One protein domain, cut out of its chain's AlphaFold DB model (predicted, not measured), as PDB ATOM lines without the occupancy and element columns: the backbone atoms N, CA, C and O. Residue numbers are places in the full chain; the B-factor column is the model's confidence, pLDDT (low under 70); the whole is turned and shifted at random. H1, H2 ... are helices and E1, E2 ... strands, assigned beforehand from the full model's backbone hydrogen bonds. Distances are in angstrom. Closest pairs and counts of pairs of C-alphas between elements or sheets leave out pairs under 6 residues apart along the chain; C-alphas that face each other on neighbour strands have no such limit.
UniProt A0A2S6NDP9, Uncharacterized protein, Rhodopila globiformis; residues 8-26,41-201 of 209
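What this domain is: This is residues 8 to 26 and 41 to 201 of the 209 residues of an uncharacterized protein of Rhodopila globiformis (UniProt A0A2S6NDP9). A strongly twisted sheet is the core, with the long strands E3 and E5 side by side through its middle, and helices cover both of its faces: H1, H6 and H7 pack on one, H2 and H5 on the other. E5 bends sharply, and its first part pairs with the short strand E4, which has E1 on its far side; beyond this end, away from H5, the small helices H3 and H4 sit together. The printed part has 180 residues with seven named helices and six named strands, in the order H1 E1 E2 E3 H2 E4 H3 H4 E5 H5 E6 H6 H7. The six strands make one branched sheet with parallel and antiparallel pairs, and the class is mixed, helices and strands. The whole is compact, with a radius of gyration of the C-alphas of 16.4 A and spans of 50 by 37 by 30 A.

Where its parts are: Begin at C-alpha 8, at (-40.893, 7.869, 30.368); from there H1 runs 10.5 A to residue 15. Past the cut you find E1, residues 50 to 52, then E2, residues 65 to 72, 23.2 A long. E3, residues 77 to 87, covers 31.4 A and is followed by H2, residues 90 to 98, 12.4 A. Next come E4, residues 108 to 111, H3, residues 113 to 117, and H4, residues 128 to 131. Find C-alpha 143 at (-19.000, 11.476, 13.530), where E5 begins its 32.5 A to residue 156. H5, residues 158 to 167, is 14.3 A long; E6, residues 174 to 178, 13.8 A; H6, residues 179 to 183, 6.3 A. H7, residues 191 to 198, ends at C-alpha 198, (-33.335, -11.487, 19.083).

How they stand to each other: Start at E5, which bends by 82 degrees at residue 146. E3 lies on one side of it, parallel, with N 83 and O 151 at 2.9 A; E4, antiparallel, and E6, parallel, lie on the other side. Look for N 109 and O 145 at 2.8 A for E4, and N 154 and O 175 at 2.8 A for E6. E2 and E3 form a hairpin, with N 67 and O 82 at 2.9 A. E1 is the antiparallel neighbour of E4, with N 52 and O 108 at 2.9 A. E5, H5 and E6 make a strand-helix-strand unit, two parallel neighbour strands with a helix between, and its crossover is right-handed. H2 is over E3 and E5 at a height over the sheet of 9.0 A. On the same face H5 is over E6 and only just stands up from the sheet, its line rising 42 degrees. H1, H6 and H7 are on the opposite face, at heights over the sheet of 9.3, 8.4 and 9.9 A. H1 and H6 touch, the closest C-alphas being those of Val 11 and Thr 183, 5.4 A apart. H3 and H4 touch, with C-alphas 116 and 128 closest at 4.9 A; H3 is not on the sheet, and H4 only just not, with 4 pairs of C-alphas within 10 A. In H1, H2, H3, H5, H6 and H7 every O i to N i+4 pair is within hydrogen-bond range; H4 is too short for such a pair.

The domain as a whole: The C-alphas farthest apart are those of Gln 137 and Arg 166, at 50.0 A. Residues 27 to 40 are not printed, and C-alphas 26 and 41 are 23.5 A apart across the cut. The links from E1 to E2 and from H4 to E5 are long, with 12 and 11 residues. The mean pLDDT of the printed part is 92.7; look at residues 43 to 46 for the four under 70.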
ATOM      1  N   ASP A   8     -42.149   7.590  31.067       83.81
ATOM      2  CA  ASP A   8     -40.893   7.869  30.368       83.81
ATOM      3  C   ASP A   8     -39.653   7.631  31.251       83.81
ATOM      4  O   ASP A   8     -38.712   6.948  30.846       83.81
ATOM      5  N   LEU A   9     -39.676   8.126  32.493       87.75
ATOM      6  CA  LEU A   9     -38.592   7.928  33.457       87.75
ATOM      7  C   LEU A   9     -38.464   6.456  33.854       87.75
ATOM      8  O   LEU A   9     -37.349   5.955  34.001       87.75
ATOM      9  N   LEU A  10     -39.592   5.757  34.004       92.25
ATOM     10  CA  LEU A  10     -39.591   4.332  34.321       92.25
ATOM     11  C   LEU A  10     -39.022   3.499  33.167       92.25
ATOM     12  O   LEU A  10     -38.213   2.607  33.397       92.25
ATOM     13  N   VAL A  11     -39.396   3.800  31.923       92.44
ATOM     14  CA  VAL A  11     -38.831   3.123  30.749       92.44
ATOM     15  C   VAL A  11     -37.329   3.367  30.683       92.44
ATOM     16  O   VAL A  11     -36.562   2.410  30.625       92.44
ATOM     17  N   LYS A  12     -36.884   4.625  30.770       91.62
ATOM     18  CA  LYS A  12     -35.453   4.956  30.740       91.62
ATOM     19  C   LYS A  12     -34.689   4.268  31.866       91.62
ATOM     20  O   LYS A  12     -33.627   3.712  31.608       91.62
ATOM     21  N   SER A  13     -35.221   4.234  33.088       92.31
ATOM     22  CA  SER A  13     -34.550   3.562  34.207       92.31
ATOM     23  C   SER A  13     -34.408   2.053  33.991       92.31
ATOM     24  O   SER A  13     -33.356   1.499  34.307       92.31
ATOM     25  N   ARG A  14     -35.397   1.383  33.380       94.31
ATOM     26  CA  ARG A  14     -35.265  -0.033  32.990       94.31
ATOM     27  C   ARG A  14     -34.276  -0.229  31.848       94.31
ATOM     28  O   ARG A  14     -33.413  -1.095  31.936       94.31
ATOM     29  N   LEU A  15     -34.327   0.612  30.820       95.06
ATOM     30  CA  LEU A  15     -33.407   0.534  29.684       95.06
ATOM     31  C   LEU A  15     -31.943   0.823  30.071       95.06
ATOM     32  O   LEU A  15     -31.038   0.290  29.434       95.06
ATOM     33  N   LYS A  16     -31.678   1.591  31.141       92.75
ATOM     34  CA  LYS A  16     -30.319   1.746  31.705       92.75
ATOM     35  C   LYS A  16     -29.744   0.439  32.258       92.75
ATOM     36  O   LYS A  16     -28.528   0.286  32.302       92.75
ATOM     37  N   ARG A  17     -30.585  -0.522  32.647       93.38
ATOM     38  CA  ARG A  17     -30.125  -1.840  33.119       93.38
ATOM     39  C   ARG A  17     -29.712  -2.765  31.980       93.38
ATOM     40  O   ARG A  17     -28.972  -3.721  32.193       93.38
ATOM     41  N   TRP A  18     -30.179  -2.494  30.766       93.88
ATOM     42  CA  TRP A  18     -29.792  -3.269  29.596       93.88
ATOM     43  C   TRP A  18     -28.333  -2.970  29.256       93.88
ATOM     44  O   TRP A  18     -27.911  -1.815  29.260       93.88
ATOM     45  N   GLY A  19     -27.555  -4.004  28.944       92.56
ATOM     46  CA  GLY A  19     -26.139  -3.847  28.619       92.56
ATOM     47  C   GLY A  19     -25.874  -3.083  27.313       92.56
ATOM     48  O   GLY A  19     -26.778  -2.618  26.616       92.56
ATOM     49  N   GLN A  20     -24.591  -3.002  26.942       93.19
ATOM     50  CA  GLN A  20     -24.155  -2.418  25.662       93.19
ATOM     51  C   GLN A  20     -24.718  -3.163  24.450       93.19
ATOM     52  O   GLN A  20     -24.928  -2.565  23.400       93.19
ATOM     53  N   ARG A  21     -25.006  -4.458  24.612       93.19
ATOM     54  CA  ARG A  21     -25.729  -5.276  23.642       93.19
ATOM     55  C   ARG A  21     -27.194  -5.416  24.073       93.19
ATOM     56  O   ARG A  21     -27.423  -5.724  25.246       93.19
ATOM     57  N   PRO A  22     -28.167  -5.256  23.158       94.50
ATOM     58  CA  PRO A  22     -29.566  -5.515  23.473       94.50
ATOM     59  C   PRO A  22     -29.792  -6.951  23.978       94.50
ATOM     60  O   PRO A  22     -29.122  -7.884  23.517       94.50
ATOM     61  N   PRO A  23     -30.738  -7.164  24.905       94.12
ATOM     62  CA  PRO A  23     -31.006  -8.475  25.477       94.12
ATOM     63  C   PRO A  23     -31.521  -9.443  24.403       94.12
ATOM     64  O   PRO A  23     -32.333  -9.087  23.558       94.12
ATOM     65  N   GLY A  24     -31.027 -10.682  24.418       91.56
ATOM     66  CA  GLY A  24     -31.393 -11.712  23.436       91.56
ATOM     67  C   GLY A  24     -30.600 -11.676  22.125       91.56
ATOM     68  O   GLY A  24     -30.468 -12.721  21.487       91.56
ATOM     69  N   VAL A  25     -29.989 -10.544  21.756       89.69
ATOM     70  CA  VAL A  25     -29.093 -10.477  20.591       89.69
ATOM     71  C   VAL A  25     -27.831 -11.287  20.884       89.69
ATOM     72  O   VAL A  25     -27.106 -11.026  21.848       89.69
ATOM     73  N   ARG A  26     -27.576 -12.301  20.056       81.62
ATOM     74  CA  ARG A  26     -26.385 -13.147  20.168       81.62
ATOM     75  C   ARG A  26     -25.228 -12.528  19.383       81.62
ATOM     76  O   ARG A  26     -25.478 -11.990  18.310       81.62
ATOM     77  N   GLU A  41     -25.910   6.644  31.387       73.12
ATOM     78  CA  GLU A  41     -25.881   6.660  32.859       73.12
ATOM     79  C   GLU A  41     -26.104   8.089  33.374       73.12
ATOM     80  O   GLU A  41     -26.959   8.324  34.226       73.12
ATOM     81  N   ASP A  42     -25.431   9.052  32.739       71.88
ATOM     82  CA  ASP A  42     -25.585  10.483  32.975       71.88
ATOM     83  C   ASP A  42     -26.272  11.150  31.773       71.88
ATOM     84  O   ASP A  42     -25.634  11.442  30.755       71.88
ATOM     85  N   ASP A  43     -27.591  11.336  31.861       63.53
ATOM     86  CA  ASP A  43     -28.399  11.957  30.798       63.53
ATOM     87  C   ASP A  43     -28.122  13.468  30.653       63.53
ATOM     88  O   ASP A  43     -28.495  14.062  29.641       63.53
ATOM     89  N   ALA A  44     -27.468  14.097  31.638       60.47
ATOM     90  CA  ALA A  44     -27.232  15.539  31.671       60.47
ATOM     91  C   ALA A  44     -25.835  15.942  31.167       60.47
ATOM     92  O   ALA A  44     -25.679  17.049  30.652       60.47
ATOM     93  N   ARG A  45     -24.817  15.078  31.307       61.88
ATOM     94  CA  ARG A  45     -23.414  15.449  31.015       61.88
ATOM     95  C   ARG A  45     -22.866  14.958  29.680       61.88
ATOM     96  O   ARG A  45     -21.952  15.587  29.150       61.88
ATOM     97  N   ILE A  46     -23.373  13.855  29.127       67.19
ATOM     98  CA  ILE A  46     -22.800  13.247  27.915       67.19
ATOM     99  C   ILE A  46     -23.739  13.464  26.729       67.19
ATOM    100  O   ILE A  46     -24.870  12.977  26.714       67.19
ATOM    101  N   GLY A  47     -23.253  14.162  25.697       83.44
ATOM    102  CA  GLY A  47     -23.983  14.343  24.443       83.44
ATOM    103  C   GLY A  47     -24.294  12.994  23.798       83.44
ATOM    104  O   GLY A  47     -23.403  12.360  23.253       83.44
ATOM    105  N   SER A  48     -25.541  12.532  23.875       91.44
ATOM    106  CA  SER A  48     -25.928  11.209  23.371       91.44
ATOM    107  C   SER A  48     -26.053  11.176  21.842       91.44
ATOM    108  O   SER A  48     -26.456  12.182  21.248       91.44
ATOM    109  N   PRO A  49     -25.809  10.021  21.196       95.62
ATOM    110  CA  PRO A  49     -26.122   9.835  19.791       95.62
ATOM    111  C   PRO A  49     -27.592  10.107  19.485       95.62
ATOM    112  O   PRO A  49     -28.485   9.829  20.291       95.62
ATOM    113  N   TYR A  50     -27.833  10.637  18.292       95.75
ATOM    114  CA  TYR A  50     -29.169  10.948  17.801       95.75
ATOM    115  C   TYR A  50     -29.283  10.655  16.313       95.75
ATOM    116  O   TYR A  50     -28.287  10.553  15.596       95.75
ATOM    117  N   LEU A  51     -30.517  10.518  15.844       96.88
ATOM    118  CA  LEU A  51     -30.812  10.216  14.452       96.88
ATOM    119  C   LEU A  51     -31.286  11.483  13.742       96.88
ATOM    120  O   LEU A  51     -31.901  12.361  14.353       96.88
ATOM    121  N   LYS A  52     -31.001  11.593  12.448       95.69
ATOM    122  CA  LYS A  52     -31.523  12.668  11.603       95.69
ATOM    123  C   LYS A  52     -31.698  12.207  10.165       95.69
ATOM    124  O   LYS A  52     -30.986  11.322   9.693       95.69
ATOM    125  N   ILE A  53     -32.592  12.878   9.452       94.06
ATOM    126  CA  ILE A  53     -32.699  12.758   7.996       94.06
ATOM    127  C   ILE A  53     -31.500  13.486   7.357       94.06
ATOM    128  O   ILE A  53     -31.142  14.580   7.823       94.06
ATOM    129  N   PRO A  54     -30.857  12.923   6.314       92.94
ATOM    130  CA  PRO A  54     -29.841  13.623   5.533       92.94
ATOM    131  C   PRO A  54     -30.261  15.039   5.124       92.94
ATOM    132  O   PRO A  54     -31.412  15.290   4.786       92.94
ATOM    133  N   GLY A  55     -29.334  15.997   5.208       90.25
ATOM    134  CA  GLY A  55     -29.600  17.412   4.910       90.25
ATOM    135  C   GLY A  55     -30.345  18.192   6.005       90.25
ATOM    136  O   GLY A  55     -30.229  19.416   6.060       90.25
ATOM    137  N   SER A  56     -31.035  17.527   6.938       88.38
ATOM    138  CA  SER A  56     -31.707  18.213   8.045       88.38
ATOM    139  C   SER A  56     -30.715  18.702   9.104       88.38
ATOM    140  O   SER A  56     -29.837  17.967   9.566       88.38
ATOM    141  N   ARG A  57     -30.874  19.964   9.525       79.81
ATOM    142  CA  ARG A  57     -30.105  20.578  10.627       79.81
ATOM    143  C   ARG A  57     -30.922  20.783  11.906       79.81
ATOM    144  O   ARG A  57     -30.335  21.033  12.954       79.81
ATOM    145  N   ARG A  58     -32.255  20.698  11.824       78.00
ATOM    146  CA  ARG A  58     -33.175  21.039  12.927       78.00
ATOM    147  C   ARG A  58     -33.898  19.830  13.514       78.00
ATOM    148  O   ARG A  58     -34.163  19.815  14.708       78.00
ATOM    149  N   LEU A  59     -34.198  18.823  12.696       84.50
ATOM    150  CA  LEU A  59     -34.980  17.667  13.131       84.50
ATOM    151  C   LEU A  59     -34.043  16.563  13.620       84.50
ATOM    152  O   LEU A  59     -33.342  15.936  12.823       84.50
ATOM    153  N   ARG A  60     -34.026  16.363  14.939       91.62
ATOM    154  CA  ARG A  60     -33.326  15.263  15.607       91.62
ATOM    155  C   ARG A  60     -34.358  14.285  16.153       91.62
ATOM    156  O   ARG A  60     -35.298  14.700  16.826       91.62
ATOM    157  N   THR A  61     -34.137  13.003  15.920       94.00
ATOM    158  CA  THR A  61     -34.888  11.922  16.553       94.00
ATOM    159  C   THR A  61     -34.043  11.363  17.693       94.00
ATOM    160  O   THR A  61     -32.902  10.938  17.494       94.00
ATOM    161  N   LEU A  62     -34.602  11.412  18.901       93.56
ATOM    162  CA  LEU A  62     -33.989  10.964  20.150       93.56
ATOM    163  C   LEU A  62     -34.861   9.853  20.741       93.56
ATOM    164  O   LEU A  62     -35.758  10.165  21.523       93.56
ATOM    165  N   PRO A  63     -34.616   8.585  20.375       94.94
ATOM    166  CA  PRO A  63     -35.386   7.473  20.916       94.94
ATOM    167  C   PRO A  63     -35.254   7.375  22.442       94.94
ATOM    168  O   PRO A  63     -34.245   7.813  23.018       94.94
ATOM    169  N   ASP A  64     -36.238   6.756  23.093       94.69
ATOM    170  CA  ASP A  64     -36.187   6.467  24.533       94.69
ATOM    171  C   ASP A  64     -35.034   5.506  24.863       94.69
ATOM    172  O   ASP A  64     -34.341   5.680  25.868       94.69
ATOM    173  N   GLY A  65     -34.760   4.562  23.958       96.19
ATOM    174  CA  GLY A  65     -33.534   3.770  23.940       96.19
ATOM    175  C   GLY A  65     -32.959   3.626  22.535       96.19
ATOM    176  O   GLY A  65     -33.700   3.521  21.561       96.19
ATOM    177  N   LEU A  66     -31.634   3.631  22.417       97.50
ATOM    178  CA  LEU A  66     -30.922   3.534  21.146       97.50
ATOM    179  C   LEU A  66     -29.670   2.678  21.321       97.50
ATOM    180  O   LEU A  66     -28.787   3.027  22.103       97.50
ATOM    181  N   TRP A  67     -29.574   1.602  20.547       97.19
ATOM    182  CA  TRP A  67     -28.395   0.750  20.436       97.19
ATOM    183  C   TRP A  67     -27.855   0.809  19.016       97.19
ATOM    184  O   TRP A  67     -28.617   0.792  18.051       97.19
ATOM    185  N   LEU A  68     -26.533   0.886  18.917       96.56
ATOM    186  CA  LEU A  68     -25.785   1.107  17.691       96.56
ATOM    187  C   LEU A  68     -24.856  -0.082  17.464       96.56
ATOM    188  O   LEU A  68     -24.006  -0.349  18.310       96.56
ATOM    189  N   ASN A  69     -25.000  -0.776  16.342       94.81
ATOM    190  CA  ASN A  69     -24.072  -1.810  15.903       94.81
ATOM    191  C   ASN A  69     -23.268  -1.278  14.719       94.81
ATOM    192  O   ASN A  69     -23.776  -1.192  13.600       94.81
ATOM    193  N   PHE A  70     -22.031  -0.865  14.980       94.38
ATOM    194  CA  PHE A  70     -21.149  -0.342  13.939       94.38
ATOM    195  C   PHE A  70     -20.612  -1.479  13.069       94.38
ATOM    196  O   PHE A  70     -20.255  -2.542  13.578       94.38
ATOM    197  N   GLY A  71     -20.528  -1.240  11.763       92.00
ATOM    198  CA  GLY A  71     -19.994  -2.210  10.818       92.00
ATOM    199  C   GLY A  71     -19.528  -1.580   9.510       92.00
ATOM    200  O   GLY A  71     -19.696  -0.384   9.273       92.00
ATOM    201  N   GLY A  72     -18.925  -2.409   8.661       91.56
ATOM    202  CA  GLY A  72     -18.315  -1.982   7.405       91.56
ATOM    203  C   GLY A  72     -16.812  -1.774   7.541       91.56
ATOM    204  O   GLY A  72     -16.158  -2.402   8.377       91.56
ATOM    205  N   THR A  73     -16.259  -0.916   6.690       91.44
ATOM    206  CA  THR A  73     -14.837  -0.543   6.715       91.44
ATOM    207  C   THR A  73     -14.684   0.918   7.127       91.44
ATOM    208  O   THR A  73     -15.663   1.649   7.237       91.44
ATOM    209  N   PHE A  74     -13.448   1.382   7.322       89.44
ATOM    210  CA  PHE A  74     -13.197   2.810   7.545       89.44
ATOM    211  C   PHE A  74     -13.568   3.679   6.328       89.44
ATOM    212  O   PHE A  74     -13.785   4.877   6.490       89.44
ATOM    213  N   ALA A  75     -13.600   3.101   5.121       92.88
ATOM    214  CA  ALA A  75     -13.973   3.800   3.891       92.88
ATOM    215  C   ALA A  75     -15.493   3.805   3.679       92.88
ATOM    216  O   ALA A  75     -16.044   4.778   3.174       92.88
ATOM    217  N   GLU A  76     -16.167   2.738   4.112       94.12
ATOM    218  CA  GLU A  76     -17.612   2.544   3.966       94.12
ATOM    219  C   GLU A  76     -18.236   2.161   5.318       94.12
ATOM    220  O   GLU A  76     -18.658   1.014   5.515       94.12
ATOM    221  N   PRO A  77     -18.247   3.089   6.292       95.38
ATOM    222  CA  PRO A  77     -18.825   2.825   7.597       95.38
ATOM    223  C   PRO A  77     -20.352   2.865   7.517       95.38
ATOM    224  O   PRO A  77     -20.937   3.738   6.877       95.38
ATOM    225  N   PHE A  78     -21.009   1.975   8.250       95.69
ATOM    226  CA  PHE A  78     -22.440   2.043   8.514       95.69
ATOM    227  C   PHE A  78     -22.737   1.734   9.980       95.69
ATOM    228  O   PHE A  78     -21.892   1.246  10.738       95.69
ATOM    229  N   VAL A  79     -23.974   2.010  10.381       96.06
ATOM    230  CA  VAL A  79     -24.512   1.568  11.663       96.06
ATOM    231  C   VAL A  79     -25.870   0.913  11.459       96.06
ATOM    232  O   VAL A  79     -26.723   1.432  10.741       96.06
ATOM    233  N   ASP A  80     -26.072  -0.232  12.092       95.06
ATOM    234  CA  ASP A  80     -27.393  -0.828  12.243       95.06
ATOM    235  C   ASP A  80     -27.942  -0.441  13.615       95.06
ATOM    236  O   ASP A  80     -27.202  -0.445  14.604       95.06
ATOM    237  N   ILE A  81     -29.221  -0.083  13.691       96.38
ATOM    238  CA  ILE A  81     -29.806   0.437  14.930       96.38
ATOM    239  C   ILE A  81     -30.935  -0.438  15.456       96.38
ATOM    240  O   ILE A  81     -31.770  -0.936  14.698       96.38
ATOM    241  N   LEU A  82     -31.002  -0.530  16.783       97.25
ATOM    242  CA  LEU A  82     -32.214  -0.889  17.507       97.25
ATOM    243  C   LEU A  82     -32.672   0.338  18.298       97.25
ATOM    244  O   LEU A  82     -31.991   0.771  19.230       97.25
ATOM    245  N   ALA A  83     -33.820   0.893  17.924       97.62
ATOM    246  CA  ALA A  83     -34.483   1.959  18.661       97.62
ATOM    247  C   ALA A  83     -35.626   1.393  19.512       97.62
ATOM    248  O   ALA A  83     -36.287   0.428  19.131       97.62
ATOM    249  N   ILE A  84     -35.868   2.006  20.664       97.69
ATOM    250  CA  ILE A  84     -36.979   1.684  21.556       97.69
ATOM    251  C   ILE A  84     -37.749   2.962  21.827       97.69
ATOM    252  O   ILE A  84     -37.159   4.000  22.131       97.69
ATOM    253  N   GLU A  85     -39.064   2.863  21.717       97.12
ATOM    254  CA  GLU A  85     -39.983   3.979  21.844       97.12
ATOM    255  C   GLU A  85     -41.167   3.583  22.728       97.12
ATOM    256  O   GLU A  85     -41.945   2.688  22.398       97.12
ATOM    257  N   ALA A  86     -41.329   4.261  23.859       95.31
ATOM    258  CA  ALA A  86     -42.470   4.098  24.742       95.31
ATOM    259  C   ALA A  86     -43.601   5.037  24.317       95.31
ATOM    260  O   ALA A  86     -43.476   6.261  24.380       95.31
ATOM    261  N   CYS A  87     -44.726   4.467  23.900       94.50
ATOM    262  CA  CYS A  87     -45.876   5.214  23.413       94.50
ATOM    263  C   CYS A  87     -47.034   5.137  24.411       94.50
ATOM    264  O   CYS A  87     -47.656   4.091  24.626       94.50
ATOM    265  N   SER A  88     -47.354   6.276  25.025       90.50
ATOM    266  CA  SER A  88     -48.446   6.375  25.999       90.50
ATOM    267  C   SER A  88     -49.828   6.514  25.345       90.50
ATOM    268  O   SER A  88     -50.830   6.172  25.979       90.50
ATOM    269  N   THR A  89     -49.881   6.971  24.089       90.94
ATOM    270  CA  THR A  89     -51.097   7.179  23.284       90.94
ATOM    271  C   THR A  89     -50.903   6.702  21.843       90.94
ATOM    272  O   THR A  89     -49.772   6.599  21.365       90.94
ATOM    273  N   LEU A  90     -52.005   6.451  21.126       89.19
ATOM    274  CA  LEU A  90     -51.956   6.131  19.693       89.19
ATOM    275  C   LEU A  90     -51.394   7.297  18.864       89.19
ATOM    276  O   LEU A  90     -50.577   7.070  17.979       89.19
ATOM    277  N   GLN A  91     -51.754   8.544  19.187       92.25
ATOM    278  CA  GLN A  91     -51.189   9.721  18.517       92.25
ATOM    279  C   GLN A  91     -49.663   9.783  18.675       92.25
ATOM    280  O   GLN A  91     -48.952  10.054  17.712       92.25
ATOM    281  N   ASN A  92     -49.155   9.491  19.876       91.62
ATOM    282  CA  ASN A  92     -47.718   9.444  20.125       91.62
ATOM    283  C   ASN A  92     -47.040   8.299  19.363       91.62
ATOM    284  O   ASN A  92     -45.945   8.492  18.843       91.62
ATOM    285  N   LEU A  93     -47.706   7.146  19.237       94.50
ATOM    286  CA  LEU A  93     -47.231   6.067  18.375       94.50
ATOM    287  C   LEU A  93     -47.117   6.526  16.918       94.50
ATOM    288  O   LEU A  93     -46.076   6.313  16.313       94.50
ATOM    289  N   LEU A  94     -48.152   7.148  16.351       93.69
ATOM    290  CA  LEU A  94     -48.150   7.572  14.946       93.69
ATOM    291  C   LEU A  94     -47.077   8.632  14.660       93.69
ATOM    292  O   LEU A  94     -46.348   8.513  13.676       93.69
ATOM    293  N   ASP A  95     -46.927   9.617  15.551       93.25
ATOM    294  CA  ASP A  95     -45.850  10.611  15.479       93.25
ATOM    295  C   ASP A  95     -44.469   9.935  15.508       93.25
ATOM    296  O   ASP A  95     -43.654  10.152  14.612       93.25
ATOM    297  N   LYS A  96     -44.218   9.036  16.468       93.69
ATOM    298  CA  LYS A  96     -42.946   8.304  16.552       93.69
ATOM    299  C   LYS A  96     -42.720   7.414  15.323       93.69
ATOM    300  O   LYS A  96     -41.639   7.471  14.749       93.69
ATOM    301  N   ARG A  97     -43.725   6.664  14.851       94.44
ATOM    302  CA  ARG A  97     -43.646   5.816  13.640       94.44
ATOM    303  C   ARG A  97     -43.251   6.596  12.394       94.44
ATOM    304  O   ARG A  97     -42.422   6.121  11.627       94.44
ATOM    305  N   SER A  98     -43.756   7.819  12.228       92.81
ATOM    306  CA  SER A  98     -43.405   8.657  11.072       92.81
ATOM    307  C   SER A  98     -41.915   9.025  10.991       92.81
ATOM    308  O   SER A  98     -41.428   9.344   9.912       92.81
ATOM    309  N   ARG A  99     -41.176   8.954  12.111       93.00
ATOM    310  CA  ARG A  99     -39.729   9.240  12.177       93.00
ATOM    311  C   ARG A  99     -38.860   8.043  11.800       93.00
ATOM    312  O   ARG A  99     -37.663   8.214  11.578       93.00
ATOM    313  N   PHE A 100     -39.441   6.846  11.776       94.69
ATOM    314  CA  PHE A 100     -38.758   5.595  11.472       94.69
ATOM    315  C   PHE A 100     -39.441   4.933  10.273       94.69
ATOM    316  O   PHE A 100     -40.072   3.887  10.405       94.69
ATOM    317  N   ALA A 101     -39.323   5.544   9.095       92.12
ATOM    318  CA  ALA A 101     -39.946   5.061   7.867       92.12
ATOM    319  C   ALA A 101     -38.877   4.774   6.790       92.12
ATOM    320  O   ALA A 101     -38.627   5.608   5.920       92.12
ATOM    321  N   PRO A 102     -38.230   3.589   6.818       90.19
ATOM    322  CA  PRO A 102     -37.121   3.279   5.914       90.19
ATOM    323  C   PRO A 102     -37.571   3.157   4.452       90.19
ATOM    324  O   PRO A 102     -36.756   3.256   3.543       90.19
ATOM    325  N   SER A 103     -38.872   2.968   4.215       88.00
ATOM    326  CA  SER A 103     -39.474   2.970   2.881       88.00
ATOM    327  C   SER A 103     -39.622   4.367   2.274       88.00
ATOM    328  O   SER A 103     -39.824   4.468   1.067       88.00
ATOM    329  N   THR A 104     -39.549   5.437   3.073       87.44
ATOM    330  CA  THR A 104     -39.773   6.813   2.598       87.44
ATOM    331  C   THR A 104     -38.555   7.713   2.752       87.44
ATOM    332  O   THR A 104     -38.433   8.687   2.010       87.44
ATOM    333  N   HIS A 105     -37.636   7.414   3.675       88.31
ATOM    334  CA  HIS A 105     -36.411   8.190   3.832       88.31
ATOM    335  C   HIS A 105     -35.243   7.374   4.401       88.31
ATOM    336  O   HIS A 105     -35.411   6.457   5.204       88.31
ATOM    337  N   SER A 106     -34.024   7.796   4.060       92.56
ATOM    338  CA  SER A 106     -32.797   7.338   4.720       92.56
ATOM    339  C   SER A 106     -32.595   8.048   6.064       92.56
ATOM    340  O   SER A 106     -33.142   9.128   6.308       92.56
ATOM    341  N   MET A 107     -31.765   7.479   6.940       95.56
ATOM    342  CA  MET A 107     -31.359   8.113   8.197       95.56
ATOM    343  C   MET A 107     -29.845   8.095   8.389       95.56
ATOM    344  O   MET A 107     -29.138   7.229   7.885       95.56
ATOM    345  N   MET A 108     -29.353   9.063   9.158       97.19
ATOM    346  CA  MET A 108     -27.979   9.112   9.648       97.19
ATOM    347  C   MET A 108     -27.980   9.110  11.170       97.19
ATOM    348  O   MET A 108     -28.809   9.772  11.797       97.19
ATOM    349  N   CYS A 109     -27.014   8.413  11.755       97.62
ATOM    350  CA  CYS A 109     -26.691   8.511  13.165       97.62
ATOM    351  C   CYS A 109     -25.576   9.537  13.345       97.62
ATOM    352  O   CYS A 109     -24.511   9.426  12.738       97.62
ATOM    353  N   VAL A 110     -25.824  10.544  14.173       97.31
ATOM    354  CA  VAL A 110     -24.791  11.471  14.626       97.31
ATOM    355  C   VAL A 110     -24.305  10.993  15.983       97.31
ATOM    356  O   VAL A 110     -25.095  10.882  16.920       97.31
ATOM    357  N   CYS A 111     -23.010  10.721  16.076       96.94
ATOM    358  CA  CYS A 111     -22.312  10.310  17.283       96.94
ATOM    359  C   CYS A 111     -21.455  11.482  17.777       96.94
ATOM    360  O   CYS A 111     -20.429  11.775  17.156       96.94
ATOM    361  N   PRO A 112     -21.851  12.161  18.867       95.62
ATOM    362  CA  PRO A 112     -21.078  13.277  19.386       95.62
ATOM    363  C   PRO A 112     -19.660  12.869  19.790       95.62
ATOM    364  O   PRO A 112     -19.476  11.798  20.381       95.62
ATOM    365  N   ALA A 113     -18.671  13.734  19.538       95.94
ATOM    366  CA  ALA A 113     -17.270  13.460  19.893       95.94
ATOM    367  C   ALA A 113     -17.124  13.098  21.380       95.94
ATOM    368  O   ALA A 113     -16.490  12.109  21.737       95.94
ATOM    369  N   VAL A 114     -17.820  13.833  22.253       94.56
ATOM    370  CA  VAL A 114     -17.822  13.600  23.706       94.56
ATOM    371  C   VAL A 114     -18.326  12.205  24.099       94.56
ATOM    372  O   VAL A 114     -17.826  11.618  25.054       94.56
ATOM    373  N   TRP A 115     -19.280  11.632  23.358       95.00
ATOM    374  CA  TRP A 115     -19.763  10.271  23.609       95.00
ATOM    375  C   TRP A 115     -18.806   9.215  23.068       95.00
ATOM    376  O   TRP A 115     -18.602   8.190  23.719       95.00
ATOM    377  N   LEU A 116     -18.190   9.480  21.915       95.81
ATOM    378  CA  LEU A 116     -17.189   8.609  21.300       95.81
ATOM    379  C   LEU A 116     -15.906   8.494  22.134       95.81
ATOM    380  O   LEU A 116     -15.316   7.416  22.199       95.81
ATOM    381  N   LEU A 117     -15.482   9.593  22.763       95.69
ATOM    382  CA  LEU A 117     -14.295   9.655  23.620       95.69
ATOM    383  C   LEU A 117     -14.549   9.096  25.025       95.69
ATOM    384  O   LEU A 117     -13.619   8.632  25.679       95.69
ATOM    385  N   ALA A 118     -15.799   9.103  25.487       94.12
ATOM    386  CA  ALA A 118     -16.160   8.544  26.782       94.12
ATOM    387  C   ALA A 118     -16.004   7.001  26.818       94.12
ATOM    388  O   ALA A 118     -16.127   6.335  25.781       94.12
ATOM    389  N   PRO A 119     -15.759   6.421  28.009       93.69
ATOM    390  CA  PRO A 119     -15.570   4.981  28.176       93.69
ATOM    391  C   PRO A 119     -16.858   4.205  27.874       93.69
ATOM    392  O   PRO A 119     -17.960   4.721  28.087       93.69
ATOM    393  N   ILE A 120     -16.731   2.962  27.398       91.44
ATOM    394  CA  ILE A 120     -17.870   2.081  27.082       91.44
ATOM    395  C   ILE A 120     -18.749   1.876  28.322       91.44
ATOM    396  O   ILE A 120     -19.961   2.100  28.260       91.44
ATOM    397  N   THR A 121     -18.137   1.524  29.456       88.50
ATOM    398  CA  THR A 121     -18.789   1.428  30.773       88.50
ATOM    399  C   THR A 121     -17.861   1.952  31.876       88.50
ATOM    400  O   THR A 121     -16.663   2.092  31.641       88.50
ATOM    401  N   PRO A 122     -18.352   2.199  33.107       86.75
ATOM    402  CA  PRO A 122     -17.480   2.542  34.236       86.75
ATOM    403  C   PRO A 122     -16.404   1.487  34.541       86.75
ATOM    404  O   PRO A 122     -15.343   1.817  35.061       86.75
ATOM    405  N   THR A 123     -16.653   0.219  34.211       88.94
ATOM    406  CA  THR A 123     -15.697  -0.883  34.401       88.94
ATOM    407  C   THR A 123     -14.816  -1.133  33.175       88.94
ATOM    408  O   THR A 123     -13.742  -1.706  33.301       88.94
ATOM    409  N   GLU A 124     -15.242  -0.692  31.990       90.12
ATOM    410  CA  GLU A 124     -14.514  -0.826  30.727       90.12
ATOM    411  C   GLU A 124     -14.145   0.559  30.185       90.12
ATOM    412  O   GLU A 124     -14.907   1.198  29.457       90.12
ATOM    413  N   GLN A 125     -12.939   1.003  30.541       92.56
ATOM    414  CA  GLN A 125     -12.439   2.353  30.262       92.56
ATOM    415  C   GLN A 125     -12.041   2.592  28.797       92.56
ATOM    416  O   GLN A 125     -11.655   3.701  28.434       92.56
ATOM    417  N   THR A 126     -12.134   1.574  27.937       94.12
ATOM    418  CA  THR A 126     -11.895   1.720  26.497       94.12
ATOM    419  C   THR A 126     -12.828   2.796  25.926       94.12
ATOM    420  O   THR A 126     -14.043   2.686  26.104       94.12
ATOM    421  N   PRO A 127     -12.312   3.818  25.217       95.25
ATOM    422  CA  PRO A 127     -13.154   4.797  24.536       95.25
ATOM    423  C   PRO A 127     -14.060   4.133  23.497       95.25
ATOM    424  O   PRO A 127     -13.606   3.273  22.732       95.25
ATOM    425  N   ARG A 128     -15.326   4.560  23.415       94.94
ATOM    426  CA  ARG A 128     -16.318   3.971  22.495       94.94
ATOM    427  C   ARG A 128     -15.847   3.941  21.044       94.94
ATOM    428  O   ARG A 128     -16.088   2.948  20.362       94.94
ATOM    429  N   TRP A 129     -15.127   4.968  20.582       95.50
ATOM    430  CA  TRP A 129     -14.623   5.023  19.205       95.50
ATOM    431  C   TRP A 129     -13.738   3.824  18.845       95.50
ATOM    432  O   TRP A 129     -13.861   3.295  17.739       95.50
ATOM    433  N   ARG A 130     -12.920   3.329  19.787       94.62
ATOM    434  CA  ARG A 130     -12.051   2.158  19.575       94.62
ATOM    435  C   ARG A 130     -12.842   0.862  19.453       94.62
ATOM    436  O   ARG A 130     -12.419  -0.043  18.736       94.62
ATOM    437  N   ALA A 131     -13.989   0.774  20.128       92.25
ATOM    438  CA  ALA A 131     -14.872  -0.378  20.010       92.25
ATOM    439  C   ALA A 131     -15.594  -0.420  18.664       92.25
ATOM    440  O   ALA A 131     -15.846  -1.515  18.178       92.25
ATOM    441  N   THR A 132     -15.880   0.721  18.027       92.38
ATOM    442  CA  THR A 132     -16.673   0.756  16.782       92.38
ATOM    443  C   THR A 132     -16.075  -0.056  15.631       92.38
ATOM    444  O   THR A 132     -16.813  -0.513  14.768       92.38
ATOM    445  N   GLY A 133     -14.746  -0.203  15.577       89.00
ATOM    446  CA  GLY A 133     -14.046  -0.894  14.488       89.00
ATOM    447  C   GLY A 133     -14.043  -0.160  13.139       89.00
ATOM    448  O   GLY A 133     -13.331  -0.585  12.234       89.00
ATOM    449  N   VAL A 134     -14.780   0.949  13.011       92.25
ATOM    450  CA  VAL A 134     -14.918   1.727  11.766       92.25
ATOM    451  C   VAL A 134     -14.278   3.117  11.850       92.25
ATOM    452  O   VAL A 134     -14.038   3.750  10.827       92.25
ATOM    453  N   ILE A 135     -13.954   3.586  13.059       93.81
ATOM    454  CA  ILE A 135     -13.251   4.852  13.294       93.81
ATOM    455  C   ILE A 135     -11.753   4.567  13.466       93.81
ATOM    456  O   ILE A 135     -11.342   3.907  14.420       93.81
ATOM    457  N   ARG A 136     -10.926   5.056  12.531       92.25
ATOM    458  CA  ARG A 136      -9.482   4.755  12.479       92.25
ATOM    459  C   ARG A 136      -8.631   5.612  13.418       92.25
ATOM    460  O   ARG A 136      -7.614   5.140  13.916       92.25
ATOM    461  N   GLN A 137      -9.014   6.869  13.605       94.94
ATOM    462  CA  GLN A 137      -8.282   7.850  14.403       94.94
ATOM    463  C   GLN A 137      -9.203   8.441  15.460       94.94
ATOM    464  O   GLN A 137     -10.421   8.435  15.299       94.94
ATOM    465  N   GLU A 138      -8.611   8.956  16.532       97.06
ATOM    466  CA  GLU A 138      -9.369   9.600  17.595       97.06
ATOM    467  C   GLU A 138     -10.214  10.764  17.037       97.06
ATOM    468  O   GLU A 138      -9.672  11.646  16.363       97.06
ATOM    469  N   PRO A 139     -11.543  10.763  17.254       96.25
ATOM    470  CA  PRO A 139     -12.418  11.773  16.680       96.25
ATOM    471  C   PRO A 139     -12.272  13.107  17.420       96.25
ATOM    472  O   PRO A 139     -12.486  13.185  18.626       96.25
ATOM    473  N   PHE A 140     -11.979  14.172  16.673       95.88
ATOM    474  CA  PHE A 140     -11.950  15.554  17.172       95.88
ATOM    475  C   PHE A 140     -13.260  16.319  16.904       95.88
ATOM    476  O   PHE A 140     -13.410  17.471  17.309       95.88
ATOM    477  N   CYS A 141     -14.214  15.695  16.211       95.75
ATOM    478  CA  CYS A 141     -15.529  16.243  15.889       95.75
ATOM    479  C   CYS A 141     -16.602  15.144  15.892       95.75
ATOM    480  O   CYS A 141     -16.294  13.952  15.994       95.75
ATOM    481  N   ASP A 142     -17.870  15.548  15.818       95.88
ATOM    482  CA  ASP A 142     -18.993  14.616  15.726       95.88
ATOM    483  C   ASP A 142     -18.868  13.743  14.472       95.88
ATOM    484  O   ASP A 142     -18.680  14.244  13.361       95.88
ATOM    485  N   VAL A 143     -19.037  12.432  14.640       96.50
ATOM    486  CA  VAL A 143     -19.000  11.476  13.530       96.50
ATOM    487  C   VAL A 143     -20.422  11.201  13.066       96.50
ATOM    488  O   VAL A 143     -21.310  10.915  13.868       96.50
ATOM    489  N   ILE A 144     -20.647  11.278  11.757       96.69
ATOM    490  CA  ILE A 144     -21.942  10.993  11.138       96.69
ATOM    491  C   ILE A 144     -21.808   9.702  10.338       96.69
ATOM    492  O   ILE A 144     -20.964   9.615   9.452       96.69
ATOM    493  N   VAL A 145     -22.646   8.717  10.646       96.88
ATOM    494  CA  VAL A 145     -22.621   7.391  10.020       96.88
ATOM    495  C   VAL A 145     -23.997   7.097   9.413       96.88
ATOM    496  O   VAL A 145     -25.010   7.339  10.082       96.88
ATOM    497  N   PRO A 146     -24.090   6.609   8.163       97.31
ATOM    498  CA  PRO A 146     -25.367   6.217   7.581       97.31
ATOM    499  C   PRO A 146     -25.975   5.035   8.345       97.31
ATOM    500  O   PRO A 146     -25.280   4.080   8.700       97.31
ATOM    501  N   VAL A 147     -27.286   5.099   8.587       97.12
ATOM    502  CA  VAL A 147     -28.044   3.966   9.121       97.12
ATOM    503  C   VAL A 147     -28.337   3.018   7.965       97.12
ATOM    504  O   VAL A 147     -29.039   3.405   7.032       97.12
ATOM    505  N   ARG A 148     -27.792   1.800   8.011       94.62
ATOM    506  CA  ARG A 148     -28.021   0.779   6.978       94.62
ATOM    507  C   ARG A 148     -29.301   0.002   7.251       94.62
ATOM    508  O   ARG A 148     -30.160  -0.071   6.384       94.62
ATOM    509  N   GLU A 149     -29.419  -0.540   8.458       92.56
ATOM    510  CA  GLU A 149     -30.600  -1.262   8.922       92.56
ATOM    511  C   GLU A 149     -31.178  -0.573  10.159       92.56
ATOM    512  O   GLU A 149     -30.456  -0.147  11.064       92.56
ATOM    513  N   MET A 150     -32.501  -0.500  10.223       94.25
ATOM    514  CA  MET A 150     -33.221   0.045  11.363       94.25
ATOM    515  C   MET A 150     -34.240  -0.965  11.858       94.25
ATOM    516  O   MET A 150     -35.013  -1.503  11.075       94.25
ATOM    517  N   ARG A 151     -34.271  -1.173  13.172       96.06
ATOM    518  CA  ARG A 151     -35.293  -1.954  13.868       96.06
ATOM    519  C   ARG A 151     -35.830  -1.123  15.027       96.06
ATOM    520  O   ARG A 151     -35.052  -0.476  15.729       96.06
ATOM    521  N   VAL A 152     -37.146  -1.101  15.215       97.25
ATOM    522  CA  VAL A 152     -37.789  -0.266  16.239       97.25
ATOM    523  C   VAL A 152     -38.766  -1.087  17.058       97.25
ATOM    524  O   VAL A 152     -39.666  -1.712  16.507       97.25
ATOM    525  N   LEU A 153     -38.598  -1.070  18.376       97.69
ATOM    526  CA  LEU A 153     -39.507  -1.689  19.330       97.69
ATOM    527  C   LEU A 153     -40.400  -0.621  19.969       97.69
ATOM    528  O   LEU A 153     -39.921   0.235  20.714       97.69
ATOM    529  N   TYR A 154     -41.702  -0.699  19.716       97.69
ATOM    530  CA  TYR A 154     -42.705   0.168  20.320       97.69
ATOM    531  C   TYR A 154     -43.329  -0.487  21.552       97.69
ATOM    532  O   TYR A 154     -44.004  -1.515  21.463       97.69
ATOM    533  N   GLY A 155     -43.146   0.145  22.708       97.06
ATOM    534  CA  GLY A 155     -43.895  -0.157  23.920       97.06
ATOM    535  C   GLY A 155     -45.257   0.518  23.882       97.06
ATOM    536  O   GLY A 155     -45.325   1.739  23.758       97.06
ATOM    537  N   LEU A 156     -46.342  -0.238  24.028       96.94
ATOM    538  CA  LEU A 156     -47.708   0.294  24.022       96.94
ATOM    539  C   LEU A 156     -48.415  -0.007  25.343       96.94
ATOM    540  O   LEU A 156     -48.342  -1.129  25.838       96.94
ATOM    541  N   LYS A 157     -49.166   0.954  25.896       95.38
ATOM    542  CA  LYS A 157     -50.084   0.657  27.016       95.38
ATOM    543  C   LYS A 157     -51.038  -0.482  26.644       95.38
ATOM    544  O   LYS A 157     -51.458  -0.569  25.489       95.38
ATOM    545  N   ARG A 158     -51.426  -1.301  27.626       94.31
ATOM    546  CA  ARG A 158     -52.218  -2.529  27.443       94.31
ATOM    547  C   ARG A 158     -53.367  -2.433  26.435       94.31
ATOM    548  O   ARG A 158     -53.475  -3.299  25.568       94.31
ATOM    549  N   ASP A 159     -54.209  -1.407  26.527       93.44
ATOM    550  CA  ASP A 159     -55.381  -1.277  25.649       93.44
ATOM    551  C   ASP A 159     -54.986  -0.930  24.209       93.44
ATOM    552  O   ASP A 159     -55.492  -1.542  23.267       93.44
ATOM    553  N   HIS A 160     -54.003  -0.040  24.028       94.56
ATOM    554  CA  HIS A 160     -53.438   0.261  22.711       94.56
ATOM    555  C   HIS A 160     -52.728  -0.955  22.110       94.56
ATOM    556  O   HIS A 160     -52.902  -1.226  20.926       94.56
ATOM    557  N   TYR A 161     -51.975  -1.714  22.915       96.62
ATOM    558  CA  TYR A 161     -51.313  -2.940  22.465       96.62
ATOM    559  C   TYR A 161     -52.328  -3.962  21.949       96.62
ATOM    560  O   TYR A 161     -52.198  -4.455  20.831       96.62
ATOM    561  N   LYS A 162     -53.373  -4.249  22.738       95.88
ATOM    562  CA  LYS A 162     -54.428  -5.195  22.351       95.88
ATOM    563  C   LYS A 162     -55.162  -4.747  21.091       95.88
ATOM    564  O   LYS A 162     -55.423  -5.579  20.229       95.88
ATOM    565  N   GLY A 163     -55.498  -3.461  20.992       94.44
ATOM    566  CA  GLY A 163     -56.139  -2.903  19.803       94.44
ATOM    567  C   GLY A 163     -55.250  -3.028  18.565       94.44
ATOM    568  O   GLY A 163     -55.696  -3.531  17.539       94.44
ATOM    569  N   PHE A 164     -53.975  -2.645  18.679       93.69
ATOM    570  CA  PHE A 164     -53.017  -2.729  17.579       93.69
ATOM    571  C   PHE A 164     -52.808  -4.179  17.130       93.69
ATOM    572  O   PHE A 164     -52.993  -4.484  15.959       93.69
ATOM    573  N   ALA A 165     -52.529  -5.096  18.059       94.81
ATOM    574  CA  ALA A 165     -52.281  -6.505  17.751       94.81
ATOM    575  C   ALA A 165     -53.479  -7.221  17.100       94.81
ATOM    576  O   ALA A 165     -53.292  -8.220  16.414       94.81
ATOM    577  N   ARG A 166     -54.709  -6.736  17.317       95.94
ATOM    578  CA  ARG A 166     -55.926  -7.304  16.713       95.94
ATOM    579  C   ARG A 166     -56.248  -6.751  15.329       95.94
ATOM    580  O   ARG A 166     -56.910  -7.439  14.560       95.94
ATOM    581  N   HIS A 167     -55.860  -5.511  15.043       95.06
ATOM    582  CA  HIS A 167     -56.409  -4.761  13.906       95.06
ATOM    583  C   HIS A 167     -55.359  -4.164  12.971       95.06
ATOM    584  O   HIS A 167     -55.721  -3.625  11.931       95.06
ATOM    585  N   GLN A 168     -54.081  -4.202  13.340       92.94
ATOM    586  CA  GLN A 168     -53.003  -3.553  12.605       92.94
ATOM    587  C   GLN A 168     -51.880  -4.545  12.314       92.94
ATOM    588  O   GLN A 168     -51.655  -5.495  13.063       92.94
ATOM    589  N   LEU A 169     -51.152  -4.289  11.227       92.06
ATOM    590  CA  LEU A 169     -49.959  -5.040  10.860       92.06
ATOM    591  C   LEU A 169     -48.711  -4.170  11.076       92.06
ATOM    592  O   LEU A 169     -48.659  -3.049  10.558       92.06
ATOM    593  N   PRO A 170     -47.709  -4.659  11.829       94.50
ATOM    594  CA  PRO A 170     -46.383  -4.051  11.879       94.50
ATOM    595  C   PRO A 170     -45.730  -3.990  10.493       94.50
ATOM    596  O   PRO A 170     -45.864  -4.923   9.699       94.50
ATOM    597  N   HIS A 171     -44.960  -2.936  10.221       94.44
ATOM    598  CA  HIS A 171     -43.996  -2.965   9.118       94.44
ATOM    599  C   HIS A 171     -42.802  -3.869   9.462       94.44
ATOM    600  O   HIS A 171     -42.560  -4.186  10.623       94.44
ATOM    601  N   ALA A 172     -42.022  -4.271   8.454       92.62
ATOM    602  CA  ALA A 172     -40.948  -5.261   8.610       92.62
ATOM    603  C   ALA A 172     -39.864  -4.874   9.640       92.62
ATOM    604  O   ALA A 172     -39.235  -5.745  10.244       92.62
ATOM    605  N   HIS A 173     -39.632  -3.577   9.846       94.62
ATOM    606  CA  HIS A 173     -38.680  -3.060  10.831       94.62
ATOM    607  C   HIS A 173     -39.284  -2.838  12.225       94.62
ATOM    608  O   HIS A 173     -38.549  -2.488  13.149       94.62
ATOM    609  N   GLU A 174     -40.596  -3.008  12.386       96.56
ATOM    610  CA  GLU A 174     -41.332  -2.666  13.602       96.56
ATOM    611  C   GLU A 174     -41.637  -3.897  14.457       96.56
ATOM    612  O   GLU A 174     -42.110  -4.930  13.984       96.56
ATOM    613  N   PHE A 175     -41.446  -3.741  15.760       96.75
ATOM    614  CA  PHE A 175     -41.792  -4.714  16.783       96.75
ATOM    615  C   PHE A 175     -42.655  -4.021  17.828       96.75
ATOM    616  O   PHE A 175     -42.493  -2.832  18.095       96.75
ATOM    617  N   PHE A 176     -43.562  -4.766  18.446       97.25
ATOM    618  CA  PHE A 176     -44.504  -4.223  19.418       97.25
ATOM    619  C   PHE A 176     -44.502  -5.070  20.678       97.25
ATOM    620  O   PHE A 176     -44.464  -6.298  20.613       97.25
ATOM    621  N   VAL A 177     -44.568  -4.408  21.828       97.00
ATOM    622  CA  VAL A 177     -44.581  -5.059  23.136       97.00
ATOM    623  C   VAL A 177     -45.535  -4.314  24.077       97.00
ATOM    624  O   VAL A 177     -45.655  -3.087  23.982       97.00
ATOM    625  N   PRO A 178     -46.232  -5.009  24.996       96.69
ATOM    626  CA  PRO A 178     -46.907  -4.336  26.098       96.69
ATOM    627  C   PRO A 178     -45.900  -3.523  26.921       96.69
ATOM    628  O   PRO A 178     -44.817  -4.004  27.258       96.69
ATOM    629  N   MET A 179     -46.265  -2.289  27.259       95.88
ATOM    630  CA  MET A 179     -45.445  -1.362  28.042       95.88
ATOM    631  C   MET A 179     -44.969  -1.998  29.348       95.88
ATOM    632  O   MET A 179     -43.828  -1.809  29.758       95.88
ATOM    633  N   GLU A 180     -45.835  -2.798  29.965       95.19
ATOM    634  CA  GLU A 180     -45.588  -3.477  31.228       95.19
ATOM    635  C   GLU A 180     -44.347  -4.376  31.150       95.19
ATOM    636  O   GLU A 180     -43.559  -4.393  32.092       95.19
ATOM    637  N   ALA A 181     -44.114  -5.037  30.009       95.62
ATOM    638  CA  ALA A 181     -42.945  -5.889  29.805       95.62
ATOM    639  C   ALA A 181     -41.643  -5.088  29.632       95.62
ATOM    640  O   ALA A 181     -40.583  -5.576  30.012       95.62
ATOM    641  N   LEU A 182     -41.691  -3.853  29.110       93.81
ATOM    642  CA  LEU A 182     -40.514  -2.969  29.084       93.81
ATOM    643  C   LEU A 182     -40.192  -2.411  30.475       93.81
ATOM    644  O   LEU A 182     -39.021  -2.257  30.822       93.81
ATOM    645  N   THR A 183     -41.227  -2.102  31.259       95.00
ATOM    646  CA  THR A 183     -41.099  -1.466  32.580       95.00
ATOM    647  C   THR A 183     -40.895  -2.444  33.743       95.00
ATOM    648  O   THR A 183     -40.652  -2.009  34.874       95.00
ATOM    649  N   GLU A 184     -40.987  -3.748  33.476       94.50
ATOM    650  CA  GLU A 184     -40.738  -4.817  34.443       94.50
ATOM    651  C   GLU A 184     -39.334  -4.701  35.059       94.50
ATOM    652  O   GLU A 184     -38.380  -4.268  34.410       94.50
ATOM    653  N   GLU A 185     -39.201  -5.073  36.336       87.75
ATOM    654  CA  GLU A 185     -37.988  -4.828  37.121       87.75
ATOM    655  C   GLU A 185     -36.731  -5.496  36.569       87.75
ATOM    656  O   GLU A 185     -35.652  -4.952  36.768       87.75
ATOM    657  N   ASN A 186     -36.865  -6.568  35.791       91.75
ATOM    658  CA  ASN A 186     -35.757  -7.246  35.119       91.75
ATOM    659  C   ASN A 186     -36.109  -7.538  33.652       91.75
ATOM    660  O   ASN A 186     -35.947  -8.669  33.184       91.75
ATOM    661  N   SER A 187     -36.644  -6.546  32.932       93.19
ATOM    662  CA  SER A 187     -37.074  -6.719  31.538       93.19
ATOM    663  C   SER A 187     -35.959  -7.262  30.627       93.19
ATOM    664  O   SER A 187     -36.231  -8.053  29.727       93.19
ATOM    665  N   GLU A 188     -34.687  -6.974  30.919       93.88
ATOM    666  CA  GLU A 188     -33.508  -7.536  30.240       93.88
ATOM    667  C   GLU A 188     -33.396  -9.073  30.320       93.88
ATOM    668  O   GLU A 188     -32.731  -9.721  29.499       93.88
ATOM    669  N   SER A 189     -34.038  -9.668  31.325       94.88
ATOM    670  CA  SER A 189     -34.047 -11.106  31.594       94.88
ATOM    671  C   SER A 189     -35.356 -11.780  31.182       94.88
ATOM    672  O   SER A 189     -35.427 -13.007  31.203       94.88
ATOM    673  N   ASN A 190     -36.373 -11.020  30.760       96.12
ATOM    674  CA  ASN A 190     -37.653 -11.573  30.333       96.12
ATOM    675  C   ASN A 190     -37.465 -12.429  29.056       96.12
ATOM    676  O   ASN A 190     -37.023 -11.905  28.028       96.12
ATOM    677  N   PRO A 191     -37.777 -13.739  29.083       96.06
ATOM    678  CA  PRO A 191     -37.456 -14.646  27.981       96.06
ATOM    679  C   PRO A 191     -38.213 -14.309  26.693       96.06
ATOM    680  O   PRO A 191     -37.610 -14.318  25.621       96.06
ATOM    681  N   ALA A 192     -39.493 -13.938  26.790       96.25
ATOM    682  CA  ALA A 192     -40.302 -13.577  25.627       96.25
ATOM    683  C   ALA A 192     -39.811 -12.271  24.985       96.25
ATOM    684  O   ALA A 192     -39.730 -12.164  23.760       96.25
ATOM    685  N   LEU A 193     -39.421 -11.290  25.806       96.31
ATOM    686  CA  LEU A 193     -38.855 -10.035  25.315       96.31
ATOM    687  C   LEU A 193     -37.494 -10.253  24.643       96.31
ATOM    688  O   LEU A 193     -37.247  -9.723  23.562       96.31
ATOM    689  N   ARG A 194     -36.629 -11.074  25.247       95.75
ATOM    690  CA  ARG A 194     -35.340 -11.466  24.659       95.75
ATOM    691  C   ARG A 194     -35.520 -12.163  23.320       95.75
ATOM    692  O   ARG A 194     -34.774 -11.875  22.392       95.75
ATOM    693  N   GLU A 195     -36.486 -13.070  23.212       95.19
ATOM    694  CA  GLU A 195     -36.776 -13.758  21.957       95.19
ATOM    695  C   GLU A 195     -37.259 -12.778  20.882       95.19
ATOM    696  O   GLU A 195     -36.766 -12.809  19.756       95.19
ATOM    697  N   LEU A 196     -38.165 -11.860  21.235       95.31
ATOM    698  CA  LEU A 196     -38.634 -10.824  20.318       95.31
ATOM    699  C   LEU A 196     -37.484  -9.930  19.832       95.31
ATOM    700  O   LEU A 196     -37.348  -9.705  18.633       95.31
ATOM    701  N   ILE A 197     -36.629  -9.455  20.741       95.06
ATOM    702  CA  ILE A 197     -35.485  -8.594  20.406       95.06
ATOM    703  C   ILE A 197     -34.419  -9.362  19.621       95.06
ATOM    704  O   ILE A 197     -33.792  -8.795  18.729       95.06
ATOM    705  N   ALA A 198     -34.236 -10.658  19.876       92.44
ATOM    706  CA  ALA A 198     -33.335 -11.487  19.083       92.44
ATOM    707  C   ALA A 198     -33.736 -11.509  17.597       92.44
ATOM    708  O   ALA A 198     -32.857 -11.524  16.739       92.44
ATOM    709  N   ARG A 199     -35.038 -11.420  17.280       90.38
ATOM    710  CA  ARG A 199     -35.541 -11.309  15.895       90.38
ATOM    711  C   ARG A 199     -35.204  -9.970  15.233       90.38
ATOM    712  O   ARG A 199     -35.239  -9.878  14.013       90.38
ATOM    713  N   ALA A 200     -34.857  -8.945  16.012       86.69
ATOM    714  CA  ALA A 200     -34.326  -7.688  15.491       86.69
ATOM    715  C   ALA A 200     -32.828  -7.778  15.139       86.69
ATOM    716  O   ALA A 200     -32.273  -6.843  14.564       86.69
ATOM    717  N   SER A 201     -32.149  -8.886  15.461       84.62
ATOM    718  CA  SER A 201     -30.787  -9.125  14.987       84.62
ATOM    719  C   SER A 201     -30.784  -9.374  13.482       84.62
ATOM    720  O   SER A 201     -31.597 -10.133  12.966       84.62
TER     721      SER A 201